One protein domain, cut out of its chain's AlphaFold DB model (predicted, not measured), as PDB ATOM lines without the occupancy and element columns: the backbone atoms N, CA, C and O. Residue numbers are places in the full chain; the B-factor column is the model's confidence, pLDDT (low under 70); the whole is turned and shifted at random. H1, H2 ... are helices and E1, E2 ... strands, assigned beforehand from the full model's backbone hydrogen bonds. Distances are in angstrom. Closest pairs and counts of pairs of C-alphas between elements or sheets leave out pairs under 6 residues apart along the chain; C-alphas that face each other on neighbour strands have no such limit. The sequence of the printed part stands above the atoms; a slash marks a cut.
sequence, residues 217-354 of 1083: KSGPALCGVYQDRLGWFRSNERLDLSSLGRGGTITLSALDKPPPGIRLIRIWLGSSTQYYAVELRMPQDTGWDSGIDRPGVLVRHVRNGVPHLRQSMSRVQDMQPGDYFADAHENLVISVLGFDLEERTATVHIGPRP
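What this domain is: This is residues 217 to 354 of the 1083 residues of the protein "ASH domain-containing protein" of Streptomyces davaonensis (strain DSM 101723 / JCM 4913 / KCC S-0913 / 768) (UniProt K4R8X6). Two strongly twisted sheets lie face to face as a sandwich, E1, E3, E4, E5 and E6 in one and E2, E9, E8 and E7 in the other, and one short helix, H1, packs on the five-stranded sheet. The chain changes from one sheet to the other at the links E1 to E2, E2 to E3 and E6 to E7. The printed part has 138 residues, with one named helix and nine named strands in the order H1, E1, E2, E3, E4, E5, E6, E7, E8, E9; it is mostly strand, though under half of its residues are in named elements. Across the larger sheet the order is E1, E3, E4, E5, E6, mixed; across the smaller it is E2, E9, E8, E7, antiparallel throughout. The whole is compact and rounded, with a radius of gyration of the C-alphas of 14.0 A and spans of 40 by 32 by 26 A.

Where its parts are: The printed part begins at Lys 217. H1 takes residues 224 to 229, with C-alpha 224 at (11.697, -18.819, -7.048), and is 8.5 A long. E1 is residues 238 to 241, 10.1 A, and E2 is residues 248 to 253, 16.0 A. E3 is residues 264 to 268, 12.6 A. E4, residues 274 to 281, and E5, residues 296 to 303, are each 22.1 A long; C-alpha 274 is at (20.122, -8.076, -0.568). E6 is residues 306 to 310, 13.1 A, and E7 is residues 324 to 327, 10.2 A. E8, residues 332 to 340, is the longest strand by residues, 24.0 A from first to last C-alpha. E9 is residues 345 to 351, 19.1 A, and ends with C-alpha 351 at (7.156, 2.317, -7.815).

How they stand to each other: In the larger sheet E1 and E3 are parallel at 23 degrees, with N 241 and O 266 at 2.8 A. E3, E4, E5 and E6 form a meander, each strand the antiparallel neighbour of the one before. The hairpin of E3 and E4 has N 267 and O 276 at 2.8 A, that of E4 and E5 has N 300 and O 277 at 2.8 A, and that of E5 and E6 has N 303 and O 306 at 2.9 A. H1 is on this sheet; its closest C-alphas to E3 are those of Gly 224 and Leu 264, 6.3 A apart. In H1 every O i to N i+4 pair is within hydrogen-bond range. Face to face with this sheet, E7, E8 and E9 form a second meander. The hairpin of E7 and E8 has N 325 and O 334 at 2.8 A, and that of E8 and E9 has N 335 and O 349 at 2.8 A. E2 is antiparallel to E9 at 150 degrees, with N 250 and O 348 at 2.8 A. Between the sheets, the closest C-alphas of E2 and E4 are those of Ser 253 and Leu 280, 6.4 A apart. The facing parts are 10.0 A centre to centre, their best planes 15 degrees apart, and the strands of one sheet stand at 27 degrees to those of the other. H1 is not on the smaller sheet.

The domain as a whole: The two C-alphas farthest apart, those of Lys 217 and Gly 245, are separated by 44.7 A. The printed part has no cut. The links E4 to E5, with 14 residues, and E6 to E7, with 13, are long. The mean pLDDT of the printed part is 85.2; residues 243 to 247, 257 to 259 and 353 to 354 are under 70.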
ATOM      1  N   LYS A 217       0.850 -35.983   2.462       91.19
ATOM      2  CA  LYS A 217       1.083 -34.537   2.382       91.19
ATOM      3  C   LYS A 217       2.066 -34.196   1.253       91.19
ATOM      4  O   LYS A 217       3.156 -34.761   1.178       91.19
ATOM      5  N   SER A 218       1.623 -33.333   0.340       92.19
ATOM      6  CA  SER A 218       2.330 -32.958  -0.887       92.19
ATOM      7  C   SER A 218       2.248 -31.452  -1.138       92.19
ATOM      8  O   SER A 218       1.231 -30.822  -0.840       92.19
ATOM      9  N   GLY A 219       3.311 -30.885  -1.717       89.75
ATOM     10  CA  GLY A 219       3.465 -29.437  -1.899       89.75
ATOM     11  C   GLY A 219       3.963 -28.722  -0.634       89.75
ATOM     12  O   GLY A 219       4.149 -29.377   0.392       89.75
ATOM     13  N   PRO A 220       4.177 -27.398  -0.660       91.75
ATOM     14  CA  PRO A 220       4.102 -26.509  -1.817       91.75
ATOM     15  C   PRO A 220       5.309 -26.677  -2.763       91.75
ATOM     16  O   PRO A 220       6.257 -27.420  -2.488       91.75
ATOM     17  N   ALA A 221       5.295 -25.971  -3.892       92.25
ATOM     18  CA  ALA A 221       6.464 -25.837  -4.757       92.25
ATOM     19  C   ALA A 221       7.626 -25.082  -4.069       92.25
ATOM     20  O   ALA A 221       7.416 -24.240  -3.192       92.25
ATOM     21  N   LEU A 222       8.857 -25.367  -4.509       92.81
ATOM     22  CA  LEU A 222      10.081 -24.645  -4.151       92.81
ATOM     23  C   LEU A 222       9.991 -23.185  -4.618       92.81
ATOM     24  O   LEU A 222       9.650 -22.931  -5.776       92.81
ATOM     25  N   CYS A 223      10.337 -22.229  -3.758       92.88
ATOM     26  CA  CYS A 223      10.268 -20.808  -4.098       92.88
ATOM     27  C   CYS A 223      11.218 -20.418  -5.245       92.88
ATOM     28  O   CYS A 223      12.258 -21.047  -5.486       92.88
ATOM     29  N   GLY A 224      10.898 -19.315  -5.929       92.19
ATOM     30  CA  GLY A 224      11.697 -18.819  -7.048       92.19
ATOM     31  C   GLY A 224      13.121 -18.437  -6.634       92.19
ATOM     32  O   GLY A 224      14.062 -18.564  -7.408       92.19
ATOM     33  N   VAL A 225      13.342 -18.039  -5.382       92.88
ATOM     34  CA  VAL A 225      14.690 -17.696  -4.904       92.88
ATOM     35  C   VAL A 225      15.622 -18.915  -4.924       92.88
ATOM     36  O   VAL A 225      16.770 -18.801  -5.358       92.88
ATOM     37  N   TYR A 226      15.144 -20.092  -4.516       93.44
ATOM     38  CA  TYR A 226      15.965 -21.307  -4.512       93.44
ATOM     39  C   TYR A 226      16.056 -21.991  -5.872       93.44
ATOM     40  O   TYR A 226      17.128 -22.497  -6.210       93.44
ATOM     41  N   GLN A 227      15.007 -21.919  -6.693       92.19
ATOM     42  CA  GLN A 227      15.115 -22.294  -8.105       92.19
ATOM     43  C   GLN A 227      16.191 -21.440  -8.826       92.19
ATOM     44  O   GLN A 227      16.993 -21.978  -9.590       92.19
ATOM     45  N   ASP A 228      16.298 -20.130  -8.539       90.06
ATOM     46  CA  ASP A 228      17.357 -19.247  -9.086       90.06
ATOM     47  C   ASP A 228      18.740 -19.597  -8.523       90.06
ATOM     48  O   ASP A 228      19.719 -19.656  -9.273       90.06
ATOM     49  N   ARG A 229      18.831 -19.917  -7.224       90.00
ATOM     50  CA  ARG A 229      20.087 -20.318  -6.565       90.00
ATOM     51  C   ARG A 229      20.709 -21.567  -7.197       90.00
ATOM     52  O   ARG A 229      21.917 -21.573  -7.441       90.00
ATOM     53  N   LEU A 230      19.892 -22.576  -7.500       90.62
ATOM     54  CA  LEU A 230      20.320 -23.817  -8.163       90.62
ATOM     55  C   LEU A 230      20.547 -23.649  -9.676       90.62
ATOM     56  O   LEU A 230      21.082 -24.547 -10.321       90.62
ATOM     57  N   GLY A 231      20.225 -22.478 -10.235       88.44
ATOM     58  CA  GLY A 231      20.461 -22.145 -11.639       88.44
ATOM     59  C   GLY A 231      19.366 -22.628 -12.590       88.44
ATOM     60  O   GLY A 231      19.652 -22.866 -13.761       88.44
ATOM     61  N   TRP A 232      18.130 -22.784 -12.108       89.06
ATOM     62  CA  TRP A 232      17.013 -23.346 -12.876       89.06
ATOM     63  C   TRP A 232      16.106 -22.301 -13.550       89.06
ATOM     64  O   TRP A 232      15.175 -22.674 -14.262       89.06
ATOM     65  N   PHE A 233      16.394 -21.001 -13.407       84.69
ATOM     66  CA  PHE A 233      15.758 -19.952 -14.216       84.69
ATOM     67  C   PHE A 233      16.496 -19.702 -15.523       84.69
ATOM     68  O   PHE A 233      17.723 -19.569 -15.557       84.69
ATOM     69  N   ARG A 234      15.732 -19.525 -16.602       80.19
ATOM     70  CA  ARG A 234      16.263 -18.979 -17.852       80.19
ATOM     71  C   ARG A 234      16.436 -17.469 -17.715       80.19
ATOM     72  O   ARG A 234      15.705 -16.803 -16.984       80.19
ATOM     73  N   SER A 235      17.383 -16.900 -18.457       73.88
ATOM     74  CA  SER A 235      17.702 -15.467 -18.376       73.88
ATOM     75  C   SER A 235      16.528 -14.541 -18.725       73.88
ATOM     76  O   SER A 235      16.510 -13.406 -18.267       73.88
ATOM     77  N   ASN A 236      15.548 -15.013 -19.502       82.50
ATOM     78  CA  ASN A 236      14.352 -14.265 -19.902       82.50
ATOM     79  C   ASN A 236      13.150 -14.431 -18.953       82.50
ATOM     80  O   ASN A 236      12.109 -13.830 -19.194       82.50
ATOM     81  N   GLU A 237      13.272 -15.240 -17.902       88.94
ATOM     82  CA  GLU A 237      12.204 -15.486 -16.923       88.94
ATOM     83  C   GLU A 237      12.400 -14.678 -15.632       88.94
ATOM     84  O   GLU A 237      11.575 -14.734 -14.721       88.94
ATOM     85  N   ARG A 238      13.490 -13.912 -15.549       91.00
ATOM     86  CA  ARG A 238      13.864 -13.112 -14.386       91.00
ATOM     87  C   ARG A 238      14.045 -11.652 -14.784       91.00
ATOM     88  O   ARG A 238      14.732 -11.365 -15.761       91.00
ATOM     89  N   LEU A 239      13.475 -10.737 -14.003       90.69
ATOM     90  CA  LEU A 239      13.646  -9.293 -14.176       90.69
ATOM     91  C   LEU A 239      14.427  -8.711 -12.998       90.69
ATOM     92  O   LEU A 239      14.033  -8.886 -11.850       90.69
ATOM     93  N   ASP A 240      15.514  -8.002 -13.286       89.06
ATOM     94  CA  ASP A 240      16.359  -7.339 -12.292       89.06
ATOM     95  C   ASP A 240      16.129  -5.815 -12.319       89.06
ATOM     96  O   ASP A 240      16.242  -5.189 -13.371       89.06
ATOM     97  N   LEU A 241      15.824  -5.214 -11.164       87.25
ATOM     98  CA  LEU A 241      15.575  -3.777 -10.984       87.25
ATOM     99  C   LEU A 241      16.517  -3.212  -9.909       87.25
ATOM    100  O   LEU A 241      16.679  -3.825  -8.857       87.25
ATOM    101  N   SER A 242      17.141  -2.051 -10.155       73.06
ATOM    102  CA  SER A 242      18.140  -1.447  -9.246       73.06
ATOM    103  C   SER A 242      17.953   0.056  -8.957       73.06
ATOM    104  O   SER A 242      18.684   0.603  -8.136       73.06
ATOM    105  N   SER A 243      17.004   0.749  -9.605       61.50
ATOM    106  CA  SER A 243      16.583   2.121  -9.254       61.50
ATOM    107  C   SER A 243      15.151   2.419  -9.742       61.50
ATOM    108  O   SER A 243      14.811   2.173 -10.896       61.50
ATOM    109  N   LEU A 244      14.286   2.945  -8.862       63.59
ATOM    110  CA  LEU A 244      12.830   3.093  -9.091       63.59
ATOM    111  C   LEU A 244      12.430   4.460  -9.684       63.59
ATOM    112  O   LEU A 244      11.443   5.056  -9.261       63.59
ATOM    113  N   GLY A 245      13.208   4.993 -10.636       59.28
ATOM    114  CA  GLY A 245      13.108   6.393 -11.096       59.28
ATOM    115  C   GLY A 245      11.685   6.903 -11.401       59.28
ATOM    116  O   GLY A 245      11.361   8.037 -11.049       59.28
ATOM    117  N   ARG A 246      10.825   6.068 -12.007       61.41
ATOM    118  CA  ARG A 246       9.359   6.219 -12.077       61.41
ATOM    119  C   ARG A 246       8.719   4.840 -11.901       61.41
ATOM    120  O   ARG A 246       9.266   3.861 -12.402       61.41
ATOM    121  N   GLY A 247       7.589   4.774 -11.193       66.88
ATOM    122  CA  GLY A 247       6.845   3.525 -11.017       66.88
ATOM    123  C   GLY A 247       6.355   2.946 -12.345       66.88
ATOM    124  O   GLY A 247       6.133   3.690 -13.303       66.88
ATOM    125  N   GLY A 248       6.196   1.627 -12.408       78.12
ATOM    126  CA  GLY A 248       5.779   0.909 -13.611       78.12
ATOM    127  C   GLY A 248       4.850  -0.259 -13.307       78.12
ATOM    128  O   GLY A 248       4.902  -0.851 -12.230       78.12
ATOM    129  N   THR A 249       4.000  -0.586 -14.278       83.25
ATOM    130  CA  THR A 249       3.105  -1.746 -14.228       83.25
ATOM    131  C   THR A 249       3.738  -2.904 -14.994       83.25
ATOM    132  O   THR A 249       4.125  -2.744 -16.150       83.25
ATOM    133  N   ILE A 250       3.872  -4.052 -14.337       87.56
ATOM    134  CA  ILE A 250       4.563  -5.243 -14.830       87.56
ATOM    135  C   ILE A 250       3.605  -6.432 -14.753       87.56
ATOM    136  O   ILE A 250       2.935  -6.637 -13.741       87.56
ATOM    137  N   THR A 251       3.572  -7.231 -15.816       90.75
ATOM    138  CA  THR A 251       2.897  -8.530 -15.826       90.75
ATOM    139  C   THR A 251       3.851  -9.593 -15.283       90.75
ATOM    140  O   THR A 251       4.930  -9.812 -15.836       90.75
ATOM    141  N   LEU A 252       3.458 -10.227 -14.184       93.12
ATOM    142  CA  LEU A 252       4.187 -11.283 -13.492       93.12
ATOM    143  C   LEU A 252       3.498 -12.624 -13.764       93.12
ATOM    144  O   LEU A 252       2.335 -12.799 -13.416       93.12
ATOM    145  N   SER A 253       4.207 -13.558 -14.384       92.75
ATOM    146  CA  SER A 253       3.753 -14.921 -14.662       92.75
ATOM    147  C   SER A 253       3.853 -15.804 -13.418       92.75
ATOM    148  O   SER A 253       4.773 -15.647 -12.611       92.75
ATOM    149  N   ALA A 254       2.925 -16.753 -13.274       90.81
ATOM    150  CA  ALA A 254       2.945 -17.720 -12.180       90.81
ATOM    151  C   ALA A 254       4.254 -18.536 -12.160       90.81
ATOM    152  O   ALA A 254       4.800 -18.909 -13.205       90.81
ATOM    153  N   LEU A 255       4.769 -18.799 -10.956       87.81
ATOM    154  CA  LEU A 255       6.010 -19.549 -10.749       87.81
ATOM    155  C   LEU A 255       5.869 -21.013 -11.205       87.81
ATOM    156  O   LEU A 255       6.804 -21.612 -11.744       87.81
ATOM    157  N   ASP A 256       4.678 -21.563 -11.005       71.00
ATOM    158  CA  ASP A 256       4.264 -22.942 -11.213       71.00
ATOM    159  C   ASP A 256       3.630 -23.161 -12.611       71.00
ATOM    160  O   ASP A 256       2.881 -22.314 -13.090       71.00
ATOM    161  N   LYS A 257       3.933 -24.295 -13.285       67.06
ATOM    162  CA  LYS A 257       3.513 -24.622 -14.682       67.06
ATOM    163  C   LYS A 257       3.542 -23.384 -15.616       67.06
ATOM    164  O   LYS A 257       2.494 -22.900 -16.042       67.06
ATOM    165  N   PRO A 258       4.738 -22.859 -15.923       63.47
ATOM    166  CA  PRO A 258       4.892 -21.462 -16.305       63.47
ATOM    167  C   PRO A 258       4.351 -21.124 -17.705       63.47
ATOM    168  O   PRO A 258       4.775 -21.759 -18.678       63.47
ATOM    169  N   PRO A 259       3.511 -20.077 -17.852       69.25
ATOM    170  CA  PRO A 259       3.354 -19.397 -19.134       69.25
ATOM    171  C   PRO A 259       4.643 -18.614 -19.479       69.25
ATOM    172  O   PRO A 259       5.429 -18.295 -18.579       69.25
ATOM    173  N   PRO A 260       4.911 -18.288 -20.760       76.44
ATOM    174  CA  PRO A 260       6.058 -17.457 -21.131       76.44
ATOM    175  C   PRO A 260       6.022 -16.096 -20.419       76.44
ATOM    176  O   PRO A 260       4.980 -15.447 -20.398       76.44
ATOM    177  N   GLY A 261       7.146 -15.632 -19.864       86.38
ATOM    178  CA  GLY A 261       7.233 -14.299 -19.256       86.38
ATOM    179  C   GLY A 261       8.121 -14.226 -18.018       86.38
ATOM    180  O   GLY A 261       8.873 -15.153 -17.712       86.38
ATOM    181  N   ILE A 262       8.041 -13.096 -17.314       92.00
ATOM    182  CA  ILE A 262       8.782 -12.847 -16.072       92.00
ATOM    183  C   ILE A 262       8.108 -13.604 -14.931       92.00
ATOM    184  O   ILE A 262       6.945 -13.363 -14.648       92.00
ATOM    185  N   ARG A 263       8.845 -14.478 -14.249       91.62
ATOM    186  CA  ARG A 263       8.366 -15.330 -13.144       91.62
ATOM    187  C   ARG A 263       8.945 -14.940 -11.789       91.62
ATOM    188  O   ARG A 263       8.385 -15.270 -10.748       91.62
ATOM    189  N   LEU A 264      10.071 -14.232 -11.810       93.69
ATOM    190  CA  LEU A 264      10.733 -13.705 -10.628       93.69
ATOM    191  C   LEU A 264      11.225 -12.288 -10.908       93.69
ATOM    192  O   LEU A 264      12.035 -12.072 -11.812       93.69
ATOM    193  N   ILE A 265      10.774 -11.323 -10.111       93.88
ATOM    194  CA  ILE A 265      11.320  -9.961 -10.125       93.88
ATOM    195  C   ILE A 265      12.258  -9.824  -8.931       93.88
ATOM    196  O   ILE A 265      11.857 -10.107  -7.805       93.88
ATOM    197  N   ARG A 266      13.493  -9.375  -9.159       92.62
ATOM    198  CA  ARG A 266      14.463  -9.035  -8.113       92.62
ATOM    199  C   ARG A 266      14.669  -7.527  -8.085       92.62
ATOM    200  O   ARG A 266      15.066  -6.934  -9.084       92.62
ATOM    201  N   ILE A 267      14.411  -6.916  -6.936       92.06
ATOM    202  CA  ILE A 267      14.570  -5.482  -6.693       92.06
ATOM    203  C   ILE A 267      15.751  -5.307  -5.737       92.06
ATOM    204  O   ILE A 267      15.623  -5.553  -4.539       92.06
ATOM    205  N   TRP A 268      16.914  -4.947  -6.272       89.25
ATOM    206  CA  TRP A 268      18.177  -4.872  -5.539       89.25
ATOM    207  C   TRP A 268      18.231  -3.667  -4.595       89.25
ATOM    208  O   TRP A 268      18.021  -2.534  -5.022       89.25
ATOM    209  N   LEU A 269      18.583  -3.913  -3.328       86.38
ATOM    210  CA  LEU A 269      18.603  -2.914  -2.247       86.38
ATOM    211  C   LEU A 269      19.992  -2.278  -2.078       86.38
ATOM    212  O   LEU A 269      20.578  -2.276  -0.997       86.38
ATOM    213  N   GLY A 270      20.596  -1.837  -3.186       72.81
ATOM    214  CA  GLY A 270      21.912  -1.179  -3.180       72.81
ATOM    215  C   GLY A 270      23.114  -2.069  -2.803       72.81
ATOM    216  O   GLY A 270      24.231  -1.562  -2.713       72.81
ATOM    217  N   SER A 271      22.923  -3.382  -2.621       74.06
ATOM    218  CA  SER A 271      23.982  -4.379  -2.375       74.06
ATOM    219  C   SER A 271      23.835  -5.593  -3.301       74.06
ATOM    220  O   SER A 271      22.756  -5.840  -3.828       74.06
ATOM    221  N   SER A 272      24.900  -6.381  -3.487       77.00
ATOM    222  CA  SER A 272      24.857  -7.624  -4.282       77.00
ATOM    223  C   SER A 272      24.317  -8.837  -3.517       77.00
ATOM    224  O   SER A 272      24.223  -9.926  -4.083       77.00
ATOM    225  N   THR A 273      23.965  -8.676  -2.238       80.81
ATOM    226  CA  THR A 273      23.502  -9.770  -1.370       80.81
ATOM    227  C   THR A 273      22.112  -9.546  -0.776       80.81
ATOM    228  O   THR A 273      21.611 -10.455  -0.108       80.81
ATOM    229  N   GLN A 274      21.480  -8.386  -1.025       89.12
ATOM    230  CA  GLN A 274      20.122  -8.076  -0.568       89.12
ATOM    231  C   GLN A 274      19.214  -7.548  -1.681       89.12
ATOM    232  O   GLN A 274      19.560  -6.609  -2.401       89.12
ATOM    233  N   TYR A 275      18.032  -8.148  -1.794       92.06
ATOM    234  CA  TYR A 275      16.992  -7.746  -2.740       92.06
ATOM    235  C   TYR A 275      15.602  -8.180  -2.260       92.06
ATOM    236  O   TYR A 275      15.473  -9.147  -1.505       92.06
ATOM    237  N   TYR A 276      14.553  -7.508  -2.738       93.62
ATOM    238  CA  TYR A 276      13.193  -8.038  -2.676       93.62
ATOM    239  C   TYR A 276      12.920  -8.927  -3.887       93.62
ATOM    240  O   TYR A 276      13.135  -8.515  -5.026       93.62
ATOM    241  N   ALA A 277      12.445 -10.141  -3.647       94.56
ATOM    242  CA  ALA A 277      11.956 -11.050  -4.666       94.56
ATOM    243  C   ALA A 277      10.426 -10.999  -4.709       94.56
ATOM    244  O   ALA A 277       9.782 -11.143  -3.669       94.56
ATOM    245  N   VAL A 278       9.856 -10.815  -5.898       95.50
ATOM    246  CA  VAL A 278       8.407 -10.842  -6.128       95.50
ATOM    247  C   VAL A 278       8.082 -12.018  -7.038       95.50
ATOM    248  O   VAL A 278       8.647 -12.130  -8.127       95.50
ATOM    249  N   GLU A 279       7.181 -12.884  -6.586       95.06
ATOM    250  CA  GLU A 279       6.706 -14.045  -7.344       95.06
ATOM    251  C   GLU A 279       5.184 -14.173  -7.240       95.06
ATOM    252  O   GLU A 279       4.573 -13.738  -6.263       95.06
ATOM    253  N   LEU A 280       4.574 -14.770  -8.258       94.19
ATOM    254  CA  LEU A 280       3.155 -15.093  -8.278       94.19
ATOM    255  C   LEU A 280       2.974 -16.589  -8.030       94.19
ATOM    256  O   LEU A 280       3.617 -17.411  -8.684       94.19
ATOM    257  N   ARG A 281       2.052 -16.928  -7.132       92.12
ATOM    258  CA  ARG A 281       1.599 -18.296  -6.879       92.12
ATOM    259  C   ARG A 281       0.115 -18.391  -7.180       92.12
ATOM    260  O   ARG A 281      -0.651 -17.529  -6.748       92.12
ATOM    261  N   MET A 282      -0.296 -19.397  -7.941       88.94
ATOM    262  CA  MET A 282      -1.691 -19.563  -8.346       88.94
ATOM    263  C   MET A 282      -2.217 -20.961  -8.011       88.94
ATOM    264  O   MET A 282      -1.447 -21.919  -8.058       88.94
ATOM    265  N   PRO A 283      -3.530 -21.110  -7.743       84.69
ATOM    266  CA  PRO A 283      -4.161 -22.411  -7.618       84.69
ATOM    267  C   PRO A 283      -3.899 -23.269  -8.853       84.69
ATOM    268  O   PRO A 283      -3.840 -22.786  -9.997       84.69
ATOM    269  N   GLN A 284      -3.742 -24.563  -8.609       76.38
ATOM    270  CA  GLN A 284      -3.574 -25.564  -9.646       76.38
ATOM    271  C   GLN A 284      -4.554 -26.705  -9.431       76.38
ATOM    272  O   GLN A 284      -4.533 -27.343  -8.381       76.38
ATOM    273  N   ASP A 285      -5.291 -27.066 -10.479       72.81
ATOM    274  CA  ASP A 285      -6.081 -28.304 -10.479       72.81
ATOM    275  C   ASP A 285      -5.180 -29.534 -10.289       72.81
ATOM    276  O   ASP A 285      -5.569 -30.522  -9.675       72.81
ATOM    277  N   THR A 286      -3.950 -29.470 -10.819       70.38
ATOM    278  CA  THR A 286      -2.921 -30.505 -10.659       70.38
ATOM    279  C   THR A 286      -1.517 -29.898 -10.581       70.38
ATOM    280  O   THR A 286      -1.101 -29.176 -11.492       70.38
ATOM    281  N   GLY A 287      -0.756 -30.258  -9.549       84.56
ATOM    282  CA  GLY A 287       0.671 -29.962  -9.399       84.56
ATOM    283  C   GLY A 287       1.048 -29.644  -7.951       84.56
ATOM    284  O   GLY A 287       0.293 -29.918  -7.026       84.56
ATOM    285  N   TRP A 288       2.249 -29.106  -7.740       89.69
ATOM    286  CA  TRP A 288       2.833 -28.976  -6.396       89.69
ATOM    287  C   TRP A 288       2.264 -27.827  -5.570       89.69
ATOM    288  O   TRP A 288       2.487 -27.775  -4.368       89.69
ATOM    289  N   ASP A 289       1.483 -26.969  -6.214       90.06
ATOM    290  CA  ASP A 289       0.797 -25.823  -5.630       90.06
ATOM    291  C   ASP A 289      -0.725 -26.035  -5.552       90.06
ATOM    292  O   ASP A 289      -1.484 -25.109  -5.287       90.06
ATOM    293  N   SER A 290      -1.197 -27.277  -5.726       90.00
ATOM    294  CA  SER A 290      -2.625 -27.621  -5.664       90.00
ATOM    295  C   SER A 290      -3.288 -27.395  -4.302       90.00
ATOM    296  O   SER A 290      -4.510 -27.396  -4.228       90.00
ATOM    297  N   GLY A 291      -2.517 -27.203  -3.228       86.50
ATOM    298  CA  GLY A 291      -3.067 -26.816  -1.926       86.50
ATOM    299  C   GLY A 291      -3.281 -25.306  -1.762       86.50
ATOM    300  O   GLY A 291      -3.647 -24.871  -0.674       86.50
ATOM    301  N   ILE A 292      -3.008 -24.495  -2.792       86.94
ATOM    302  CA  ILE A 292      -3.231 -23.046  -2.776       86.94
ATOM    303  C   ILE A 292      -4.696 -22.754  -3.113       86.94
ATOM    304  O   ILE A 292      -5.147 -23.023  -4.224       86.94
ATOM    305  N   ASP A 293      -5.410 -22.127  -2.179       83.44
ATOM    306  CA  ASP A 293      -6.847 -21.843  -2.315       83.44
ATOM    307  C   ASP A 293      -7.160 -20.671  -3.261       83.44
ATOM    308  O   ASP A 293      -8.243 -20.596  -3.842       83.44
ATOM    309  N   ARG A 294      -6.231 -19.715  -3.400       86.62
ATOM    310  CA  ARG A 294      -6.400 -18.520  -4.243       86.62
ATOM    311  C   ARG A 294      -5.060 -17.958  -4.731       86.62
ATOM    312  O   ARG A 294      -4.049 -18.167  -4.062       86.62
ATOM    313  N   PRO A 295      -5.028 -17.222  -5.858       88.94
ATOM    314  CA  PRO A 295      -3.807 -16.585  -6.340       88.94
ATOM    315  C   PRO A 295      -3.238 -15.607  -5.321       88.94
ATOM    316  O   PRO A 295      -3.998 -14.935  -4.630       88.94
ATOM    317  N   GLY A 296      -1.920 -15.479  -5.262       91.50
ATOM    318  CA  GLY A 296      -1.247 -14.540  -4.376       91.50
ATOM    319  C   GLY A 296       0.087 -14.090  -4.944       91.50
ATOM    320  O   GLY A 296       0.893 -14.904  -5.399       91.50
ATOM    321  N   VAL A 297       0.337 -12.782  -4.892       94.25
ATOM    322  CA  VAL A 297       1.681 -12.237  -5.108       94.25
ATOM    323  C   VAL A 297       2.413 -12.252  -3.774       94.25
ATOM    324  O   VAL A 297       1.918 -11.723  -2.779       94.25
ATOM    325  N   LEU A 298       3.589 -12.871  -3.757       94.56
ATOM    326  CA  LEU A 298       4.435 -12.996  -2.580       94.56
ATOM    327  C   LEU A 298       5.644 -12.077  -2.713       94.56
ATOM    328  O   LEU A 298       6.269 -12.005  -3.772       94.56
ATOM    329  N   VAL A 299       6.005 -11.418  -1.612       93.94
ATOM    330  CA  VAL A 299       7.210 -10.589  -1.514       93.94
ATOM    331  C   VAL A 299       8.152 -11.202  -0.485       93.94
ATOM    332  O   VAL A 299       7.778 -11.428   0.666       93.94
ATOM    333  N   ARG A 300       9.397 -11.465  -0.886       93.31
ATOM    334  CA  ARG A 300      10.446 -12.015  -0.019       93.31
ATOM    335  C   ARG A 300      11.625 -11.069   0.068       93.31
ATOM    336  O   ARG A 300      12.132 -10.623  -0.950       93.31
ATOM    337  N   HIS A 301      12.105 -10.807   1.273       92.75
ATOM    338  CA  HIS A 301      13.385 -10.152   1.485       92.75
ATOM    339  C   HIS A 301      14.491 -11.207   1.462       92.75
ATOM    340  O   HIS A 301      14.541 -12.075   2.331       92.75
ATOM    341  N   VAL A 302      15.370 -11.167   0.468       92.75
ATOM    342  CA  VAL A 302      16.489 -12.104   0.363       92.75
ATOM    343  C   VAL A 302      17.722 -11.494   1.011       92.75
ATOM    344  O   VAL A 302      18.128 -10.400   0.636       92.75
ATOM    345  N   ARG A 303      18.329 -12.209   1.964       89.88
ATOM    346  CA  ARG A 303      19.554 -11.808   2.673       89.88
ATOM    347  C   ARG A 303      20.600 -12.905   2.528       89.88
ATOM    348  O   ARG A 303      20.373 -14.030   2.958       89.88
ATOM    349  N   ASN A 304      21.737 -12.604   1.898       85.69
ATOM    350  CA  ASN A 304      22.828 -13.567   1.669       85.69
ATOM    351  C   ASN A 304      22.355 -14.882   1.004       85.69
ATOM    352  O   ASN A 304      22.820 -15.971   1.331       85.69
ATOM    353  N   GLY A 305      21.402 -14.781   0.070       83.94
ATOM    354  CA  GLY A 305      20.842 -15.933  -0.644       83.94
ATOM    355  C   GLY A 305      19.820 -16.762   0.145       83.94
ATOM    356  O   GLY A 305      19.487 -17.865  -0.296       83.94
ATOM    357  N   VAL A 306      19.336 -16.262   1.289       89.62
ATOM    358  CA  VAL A 306      18.264 -16.862   2.098       89.62
ATOM    359  C   VAL A 306      17.004 -15.984   2.015       89.62
ATOM    360  O   VAL A 306      17.092 -14.786   2.297       89.62
ATOM    361  N   PRO A 307      15.844 -16.524   1.600       92.25
ATOM    362  CA  PRO A 307      14.598 -15.778   1.493       92.25
ATOM    363  C   PRO A 307      13.838 -15.671   2.824       92.25
ATOM    364  O   PRO A 307      13.688 -16.650   3.555       92.25
ATOM    365  N   HIS A 308      13.287 -14.480   3.076       91.69
ATOM    366  CA  HIS A 308      12.387 -14.185   4.191       91.69
ATOM    367  C   HIS A 308      11.046 -13.624   3.692       91.69
ATOM    368  O   HIS A 308      11.001 -12.515   3.158       91.69
ATOM    369  N   LEU A 309       9.942 -14.355   3.861       91.19
ATOM    370  CA  LEU A 309       8.600 -13.927   3.446       91.19
ATOM    371  C   LEU A 309       8.113 -12.702   4.237       91.19
ATOM    372  O   LEU A 309       8.200 -12.678   5.472       91.19
ATOM    373  N   ARG A 310       7.561 -11.709   3.525       89.88
ATOM    374  CA  ARG A 310       7.033 -10.444   4.064       89.88
ATOM    375  C   ARG A 310       5.513 -10.354   3.890       89.88
ATOM    376  O   ARG A 310       4.968 -10.820   2.896       89.88
ATOM    377  N   GLN A 311       4.837  -9.734   4.859       85.25
ATOM    378  CA  GLN A 311       3.408  -9.415   4.772       85.25
ATOM    379  C   GLN A 311       3.176  -8.069   4.079       85.25
ATOM    380  O   GLN A 311       3.996  -7.157   4.175       85.25
ATOM    381  N   SER A 312       2.023  -7.937   3.430       84.12
ATOM    382  CA  SER A 312       1.495  -6.681   2.909       84.12
ATOM    383  C   SER A 312       1.129  -5.708   4.035       84.12
ATOM    384  O   SER A 312       1.017  -6.080   5.207       84.12
ATOM    385  N   MET A 313       0.848  -4.456   3.681       82.44
ATOM    386  CA  MET A 313       0.347  -3.451   4.622       82.44
ATOM    387  C   MET A 313      -1.041  -3.802   5.186       82.44
ATOM    388  O   MET A 313      -1.389  -3.354   6.279       82.44
ATOM    389  N   SER A 314      -1.794  -4.666   4.496       75.31
ATOM    390  CA  SER A 314      -3.052  -5.267   4.964       75.31
ATOM    391  C   SER A 314      -2.839  -6.485   5.880       75.31
ATOM    392  O   SER A 314      -3.809  -7.131   6.270       75.31
ATOM    393  N   ARG A 315      -1.587  -6.808   6.245       81.38
ATOM    394  CA  ARG A 315      -1.182  -7.960   7.079       81.38
ATOM    395  C   ARG A 315      -1.534  -9.330   6.486       81.38
ATOM    396  O   ARG A 315      -1.777 -10.284   7.224       81.38
ATOM    397  N   VAL A 316      -1.534  -9.435   5.157       82.00
ATOM    398  CA  VAL A 316      -1.674 -10.710   4.432       82.00
ATOM    399  C   VAL A 316      -0.359 -11.083   3.752       82.00
ATOM    400  O   VAL A 316       0.415 -10.201   3.392       82.00
ATOM    401  N   GLN A 317      -0.067 -12.375   3.607       83.25
ATOM    402  CA  GLN A 317       1.149 -12.850   2.921       83.25
ATOM    403  C   GLN A 317       0.924 -13.010   1.412       83.25
ATOM    404  O   GLN A 317       1.820 -12.751   0.618       83.25
ATOM    405  N   ASP A 318      -0.289 -13.398   1.030       87.62
ATOM    406  CA  ASP A 318      -0.769 -13.606  -0.329       87.62
ATOM    407  C   ASP A 318      -1.487 -12.353  -0.838       87.62
ATOM    408  O   ASP A 318      -2.714 -12.244  -0.777       87.62
ATOM    409  N   MET A 319      -0.714 -11.378  -1.318       90.62
ATOM    410  CA  MET A 319      -1.253 -10.086  -1.749       90.62
ATOM    411  C   MET A 319      -2.274 -10.263  -2.876       90.62
ATOM    412  O   MET A 319      -1.952 -10.853  -3.909       90.62
ATOM    413  N   GLN A 320      -3.484  -9.739  -2.667       89.12
ATOM    414  CA  GLN A 320      -4.610  -9.729  -3.607       89.12
ATOM    415  C   GLN A 320      -4.734  -8.383  -4.322       89.12
ATOM    416  O   GLN A 320      -4.149  -7.408  -3.854       89.12
ATOM    417  N   PRO A 321      -5.538  -8.261  -5.397       83.31
ATOM    418  CA  PRO A 321      -5.813  -6.975  -6.020       83.31
ATOM    419  C   PRO A 321      -6.307  -5.955  -4.989       83.31
ATOM    420  O   PRO A 321      -7.280  -6.188  -4.273       83.31
ATOM    421  N   GLY A 322      -5.592  -4.839  -4.910       72.62
ATOM    422  CA  GLY A 322      -5.779  -3.773  -3.934       72.62
ATOM    423  C   GLY A 322      -4.851  -3.834  -2.717       72.62
ATOM    424  O   GLY A 322      -4.650  -2.807  -2.070       72.62
ATOM    425  N   ASP A 323      -4.220  -4.976  -2.437       82.81
ATOM    426  CA  ASP A 323      -3.151  -5.066  -1.447       82.81
ATOM    427  C   ASP A 323      -1.851  -4.469  -1.980       82.81
ATOM    428  O   ASP A 323      -1.529  -4.532  -3.172       82.81
ATOM    429  N   TYR A 324      -1.058  -3.933  -1.056       86.81
ATOM    430  CA  TYR A 324       0.266  -3.423  -1.358       86.81
ATOM    431  C   TYR A 324       1.260  -3.726  -0.236       86.81
ATOM    432  O   TYR A 324       0.916  -3.754   0.947       86.81
ATOM    433  N   PHE A 325       2.510  -3.943  -0.617       89.56
ATOM    434  CA  PHE A 325       3.672  -3.931   0.258       89.56
ATOM    435  C   PHE A 325       4.359  -2.575   0.112       89.56
ATOM    436  O   PHE A 325       4.444  -2.044  -0.996       89.56
ATOM    437  N   ALA A 326       4.843  -2.004   1.212       86.19
ATOM    438  CA  ALA A 326       5.578  -0.749   1.178       86.19
ATOM    439  C   ALA A 326       6.818  -0.821   2.067       86.19
ATOM    440  O   ALA A 326       6.731  -1.216   3.229       86.19
ATOM    441  N   ASP A 327       7.944  -0.361   1.535       86.00
ATOM    442  CA  ASP A 327       9.164  -0.105   2.288       86.00
ATOM    443  C   ASP A 327       9.468   1.396   2.238       86.00
ATOM    444  O   ASP A 327       9.781   1.966   1.189       86.00
ATOM    445  N   ALA A 328       9.318   2.054   3.387       78.94
ATOM    446  CA  ALA A 328       9.522   3.491   3.501       78.94
ATOM    447  C   ALA A 328      11.001   3.893   3.392       78.94
ATOM    448  O   ALA A 328      11.275   5.015   2.972       78.94
ATOM    449  N   HIS A 329      11.937   3.010   3.759       80.75
ATOM    450  CA  HIS A 329      13.373   3.294   3.688       80.75
ATOM    451  C   HIS A 329      13.870   3.286   2.244       80.75
ATOM    452  O   HIS A 329      14.667   4.138   1.864       80.75
ATOM    453  N   GLU A 330      13.325   2.379   1.437       81.50
ATOM    454  CA  GLU A 330      13.677   2.212   0.024       81.50
ATOM    455  C   GLU A 330      12.801   3.053  -0.920       81.50
ATOM    456  O   GLU A 330      12.988   3.031  -2.136       81.50
ATOM    457  N   ASN A 331      11.831   3.801  -0.372       82.06
ATOM    458  CA  ASN A 331      10.787   4.498  -1.131       82.06
ATOM    459  C   ASN A 331      10.152   3.580  -2.194       82.06
ATOM    460  O   ASN A 331      10.084   3.923  -3.374       82.06
ATOM    461  N   LEU A 332       9.715   2.397  -1.761       86.06
ATOM    462  CA  LEU A 332       9.198   1.335  -2.617       86.06
ATOM    463  C   LEU A 332       7.769   0.974  -2.211       86.06
ATOM    464  O   LEU A 332       7.474   0.764  -1.037       86.06
ATOM    465  N   VAL A 333       6.900   0.839  -3.204       86.19
ATOM    466  CA  VAL A 333       5.570   0.249  -3.110       86.19
ATOM    467  C   VAL A 333       5.438  -0.816  -4.191       86.19
ATOM    468  O   VAL A 333       5.772  -0.579  -5.352       86.19
ATOM    469  N   ILE A 334       4.941  -1.983  -3.795       89.88
ATOM    470  CA  ILE A 334       4.544  -3.079  -4.677       89.88
ATOM    471  C   ILE A 334       3.043  -3.255  -4.470       89.88
ATOM    472  O   ILE A 334       2.636  -3.647  -3.384       89.88
ATOM    473  N   SER A 335       2.224  -2.962  -5.471       86.88
ATOM    474  CA  SER A 335       0.762  -3.078  -5.398       86.88
ATOM    475  C   SER A 335       0.263  -4.116  -6.386       86.88
ATOM    476  O   SER A 335       0.739  -4.173  -7.518       86.88
ATOM    477  N   VAL A 336      -0.738  -4.901  -6.004       88.06
ATOM    478  CA  VAL A 336      -1.410  -5.818  -6.932       88.06
ATOM    479  C   VAL A 336      -2.623  -5.103  -7.513       88.06
ATOM    480  O   VAL A 336      -3.476  -4.618  -6.775       88.06
ATOM    481  N   LEU A 337      -2.707  -5.016  -8.839       80.69
ATOM    482  CA  LEU A 337      -3.799  -4.320  -9.531       80.69
ATOM    483  C   LEU A 337      -4.884  -5.281 -10.023       80.69
ATOM    484  O   LEU A 337      -6.054  -4.914 -10.139       80.69
ATOM    485  N   GLY A 338      -4.502  -6.520 -10.313       79.56
ATOM    486  CA  GLY A 338      -5.409  -7.531 -10.826       79.56
ATOM    487  C   GLY A 338      -4.703  -8.853 -11.069       79.56
ATOM    488  O   GLY A 338      -3.476  -8.912 -11.166       79.56
ATOM    489  N   PHE A 339      -5.510  -9.896 -11.197       86.94
ATOM    490  CA  PHE A 339      -5.087 -11.203 -11.672       86.94
ATOM    491  C   PHE A 339      -5.796 -11.507 -12.980       86.94
ATOM    492  O   PHE A 339      -6.985 -11.222 -13.114       86.94
ATOM    493  N   ASP A 340      -5.062 -12.110 -13.902       82.94
ATOM    494  CA  ASP A 340      -5.613 -12.788 -15.062       82.94
ATOM    495  C   ASP A 340      -5.476 -14.293 -14.817       82.94
ATOM    496  O   ASP A 340      -4.374 -14.848 -14.822       82.94
ATOM    497  N   LEU A 341      -6.601 -14.929 -14.489       83.88
ATOM    498  CA  LEU A 341      -6.630 -16.345 -14.126       83.88
ATOM    499  C   LEU A 341      -6.464 -17.254 -15.347       83.88
ATOM    500  O   LEU A 341      -5.940 -18.356 -15.196       83.88
ATOM    501  N   GLU A 342      -6.888 -16.799 -16.531       82.44
ATOM    502  CA  GLU A 342      -6.771 -17.565 -17.775       82.44
ATOM    503  C   GLU A 342      -5.317 -17.585 -18.246       82.44
ATOM    504  O   GLU A 342      -4.752 -18.652 -18.482       82.44
ATOM    505  N   GLU A 343      -4.670 -16.417 -18.270       83.00
ATOM    506  CA  GLU A 343      -3.265 -16.284 -18.673       83.00
ATOM    507  C   GLU A 343      -2.276 -16.676 -17.559       83.00
ATOM    508  O   GLU A 343      -1.064 -16.725 -17.773       83.00
ATOM    509  N   ARG A 344      -2.775 -16.968 -16.351       89.75
ATOM    510  CA  ARG A 344      -1.990 -17.240 -15.134       89.75
ATOM    511  C   ARG A 344      -0.962 -16.145 -14.834       89.75
ATOM    512  O   ARG A 344       0.206 -16.420 -14.532       89.75
ATOM    513  N   THR A 345      -1.401 -14.890 -14.909       90.38
ATOM    514  CA  THR A 345      -0.558 -13.720 -14.642       90.38
ATOM    515  C   THR A 345      -1.159 -12.780 -13.600       90.38
ATOM    516  O   THR A 345      -2.357 -12.778 -13.320       90.38
ATOM    517  N   ALA A 346      -0.304 -11.969 -12.989       90.44
ATOM    518  CA  ALA A 346      -0.678 -10.880 -12.107       90.44
ATOM    519  C   ALA A 346      -0.165  -9.567 -12.680       90.44
ATOM    520  O   ALA A 346       0.992  -9.461 -13.087       90.44
ATOM    521  N   THR A 347      -1.008  -8.545 -12.644       87.19
ATOM    522  CA  THR A 347      -0.603  -7.182 -12.966       87.19
ATOM    523  C   THR A 347      -0.191  -6.504 -11.670       87.19
ATOM    524  O   THR A 347      -1.035  -6.213 -10.818       87.19
ATOM    525  N   VAL A 348       1.110  -6.264 -11.507       89.00
ATOM    526  CA  VAL A 348       1.676  -5.596 -10.332       89.00
ATOM    527  C   VAL A 348       2.195  -4.215 -10.703       89.00
ATOM    528  O   VAL A 348       2.765  -4.017 -11.770       89.00
ATOM    529  N   HIS A 349       2.014  -3.250  -9.813       85.44
ATOM    530  CA  HIS A 349       2.642  -1.943  -9.910       85.44
ATOM    531  C   HIS A 349       3.812  -1.868  -8.937       85.44
ATOM    532  O   HIS A 349       3.649  -2.174  -7.758       85.44
ATOM    533  N   ILE A 350       4.981  -1.450  -9.416       87.50
ATOM    534  CA  ILE A 350       6.196  -1.307  -8.612       87.50
ATOM    535  C   ILE A 350       6.720   0.115  -8.798       87.50
ATOM    536  O   ILE A 350       7.056   0.506  -9.916       87.50
ATOM    537  N   GLY A 351       6.792   0.901  -7.725       82.00
ATOM    538  CA  GLY A 351       7.156   2.317  -7.815       82.00
ATOM    539  C   GLY A 351       7.288   3.036  -6.473       82.00
ATOM    540  O   GLY A 351       7.188   2.397  -5.430       82.00
ATOM    541  N   PRO A 352       7.525   4.361  -6.477       77.06
ATOM    542  CA  PRO A 352       7.598   5.160  -5.256       77.06
ATOM    543  C   PRO A 352       6.226   5.355  -4.594       77.06
ATOM    544  O   PRO A 352       5.182   5.222  -5.231       77.06
ATOM    545  N   ARG A 353       6.211   5.718  -3.306       69.69
ATOM    546  CA  ARG A 353       4.966   5.947  -2.548       69.69
ATOM    547  C   ARG A 353       4.235   7.229  -3.023       69.69
ATOM    548  O   ARG A 353       4.867   8.286  -3.031       69.69
ATOM    549  N   PRO A 354       2.927   7.189  -3.365       63.78
ATOM    550  CA  PRO A 354       2.213   8.353  -3.912       63.78
ATOM    551  C   PRO A 354       1.814   9.420  -2.855       63.78
ATOM    552  O   PRO A 354       1.574   9.067  -1.693       63.78
TER     553      PRO A 354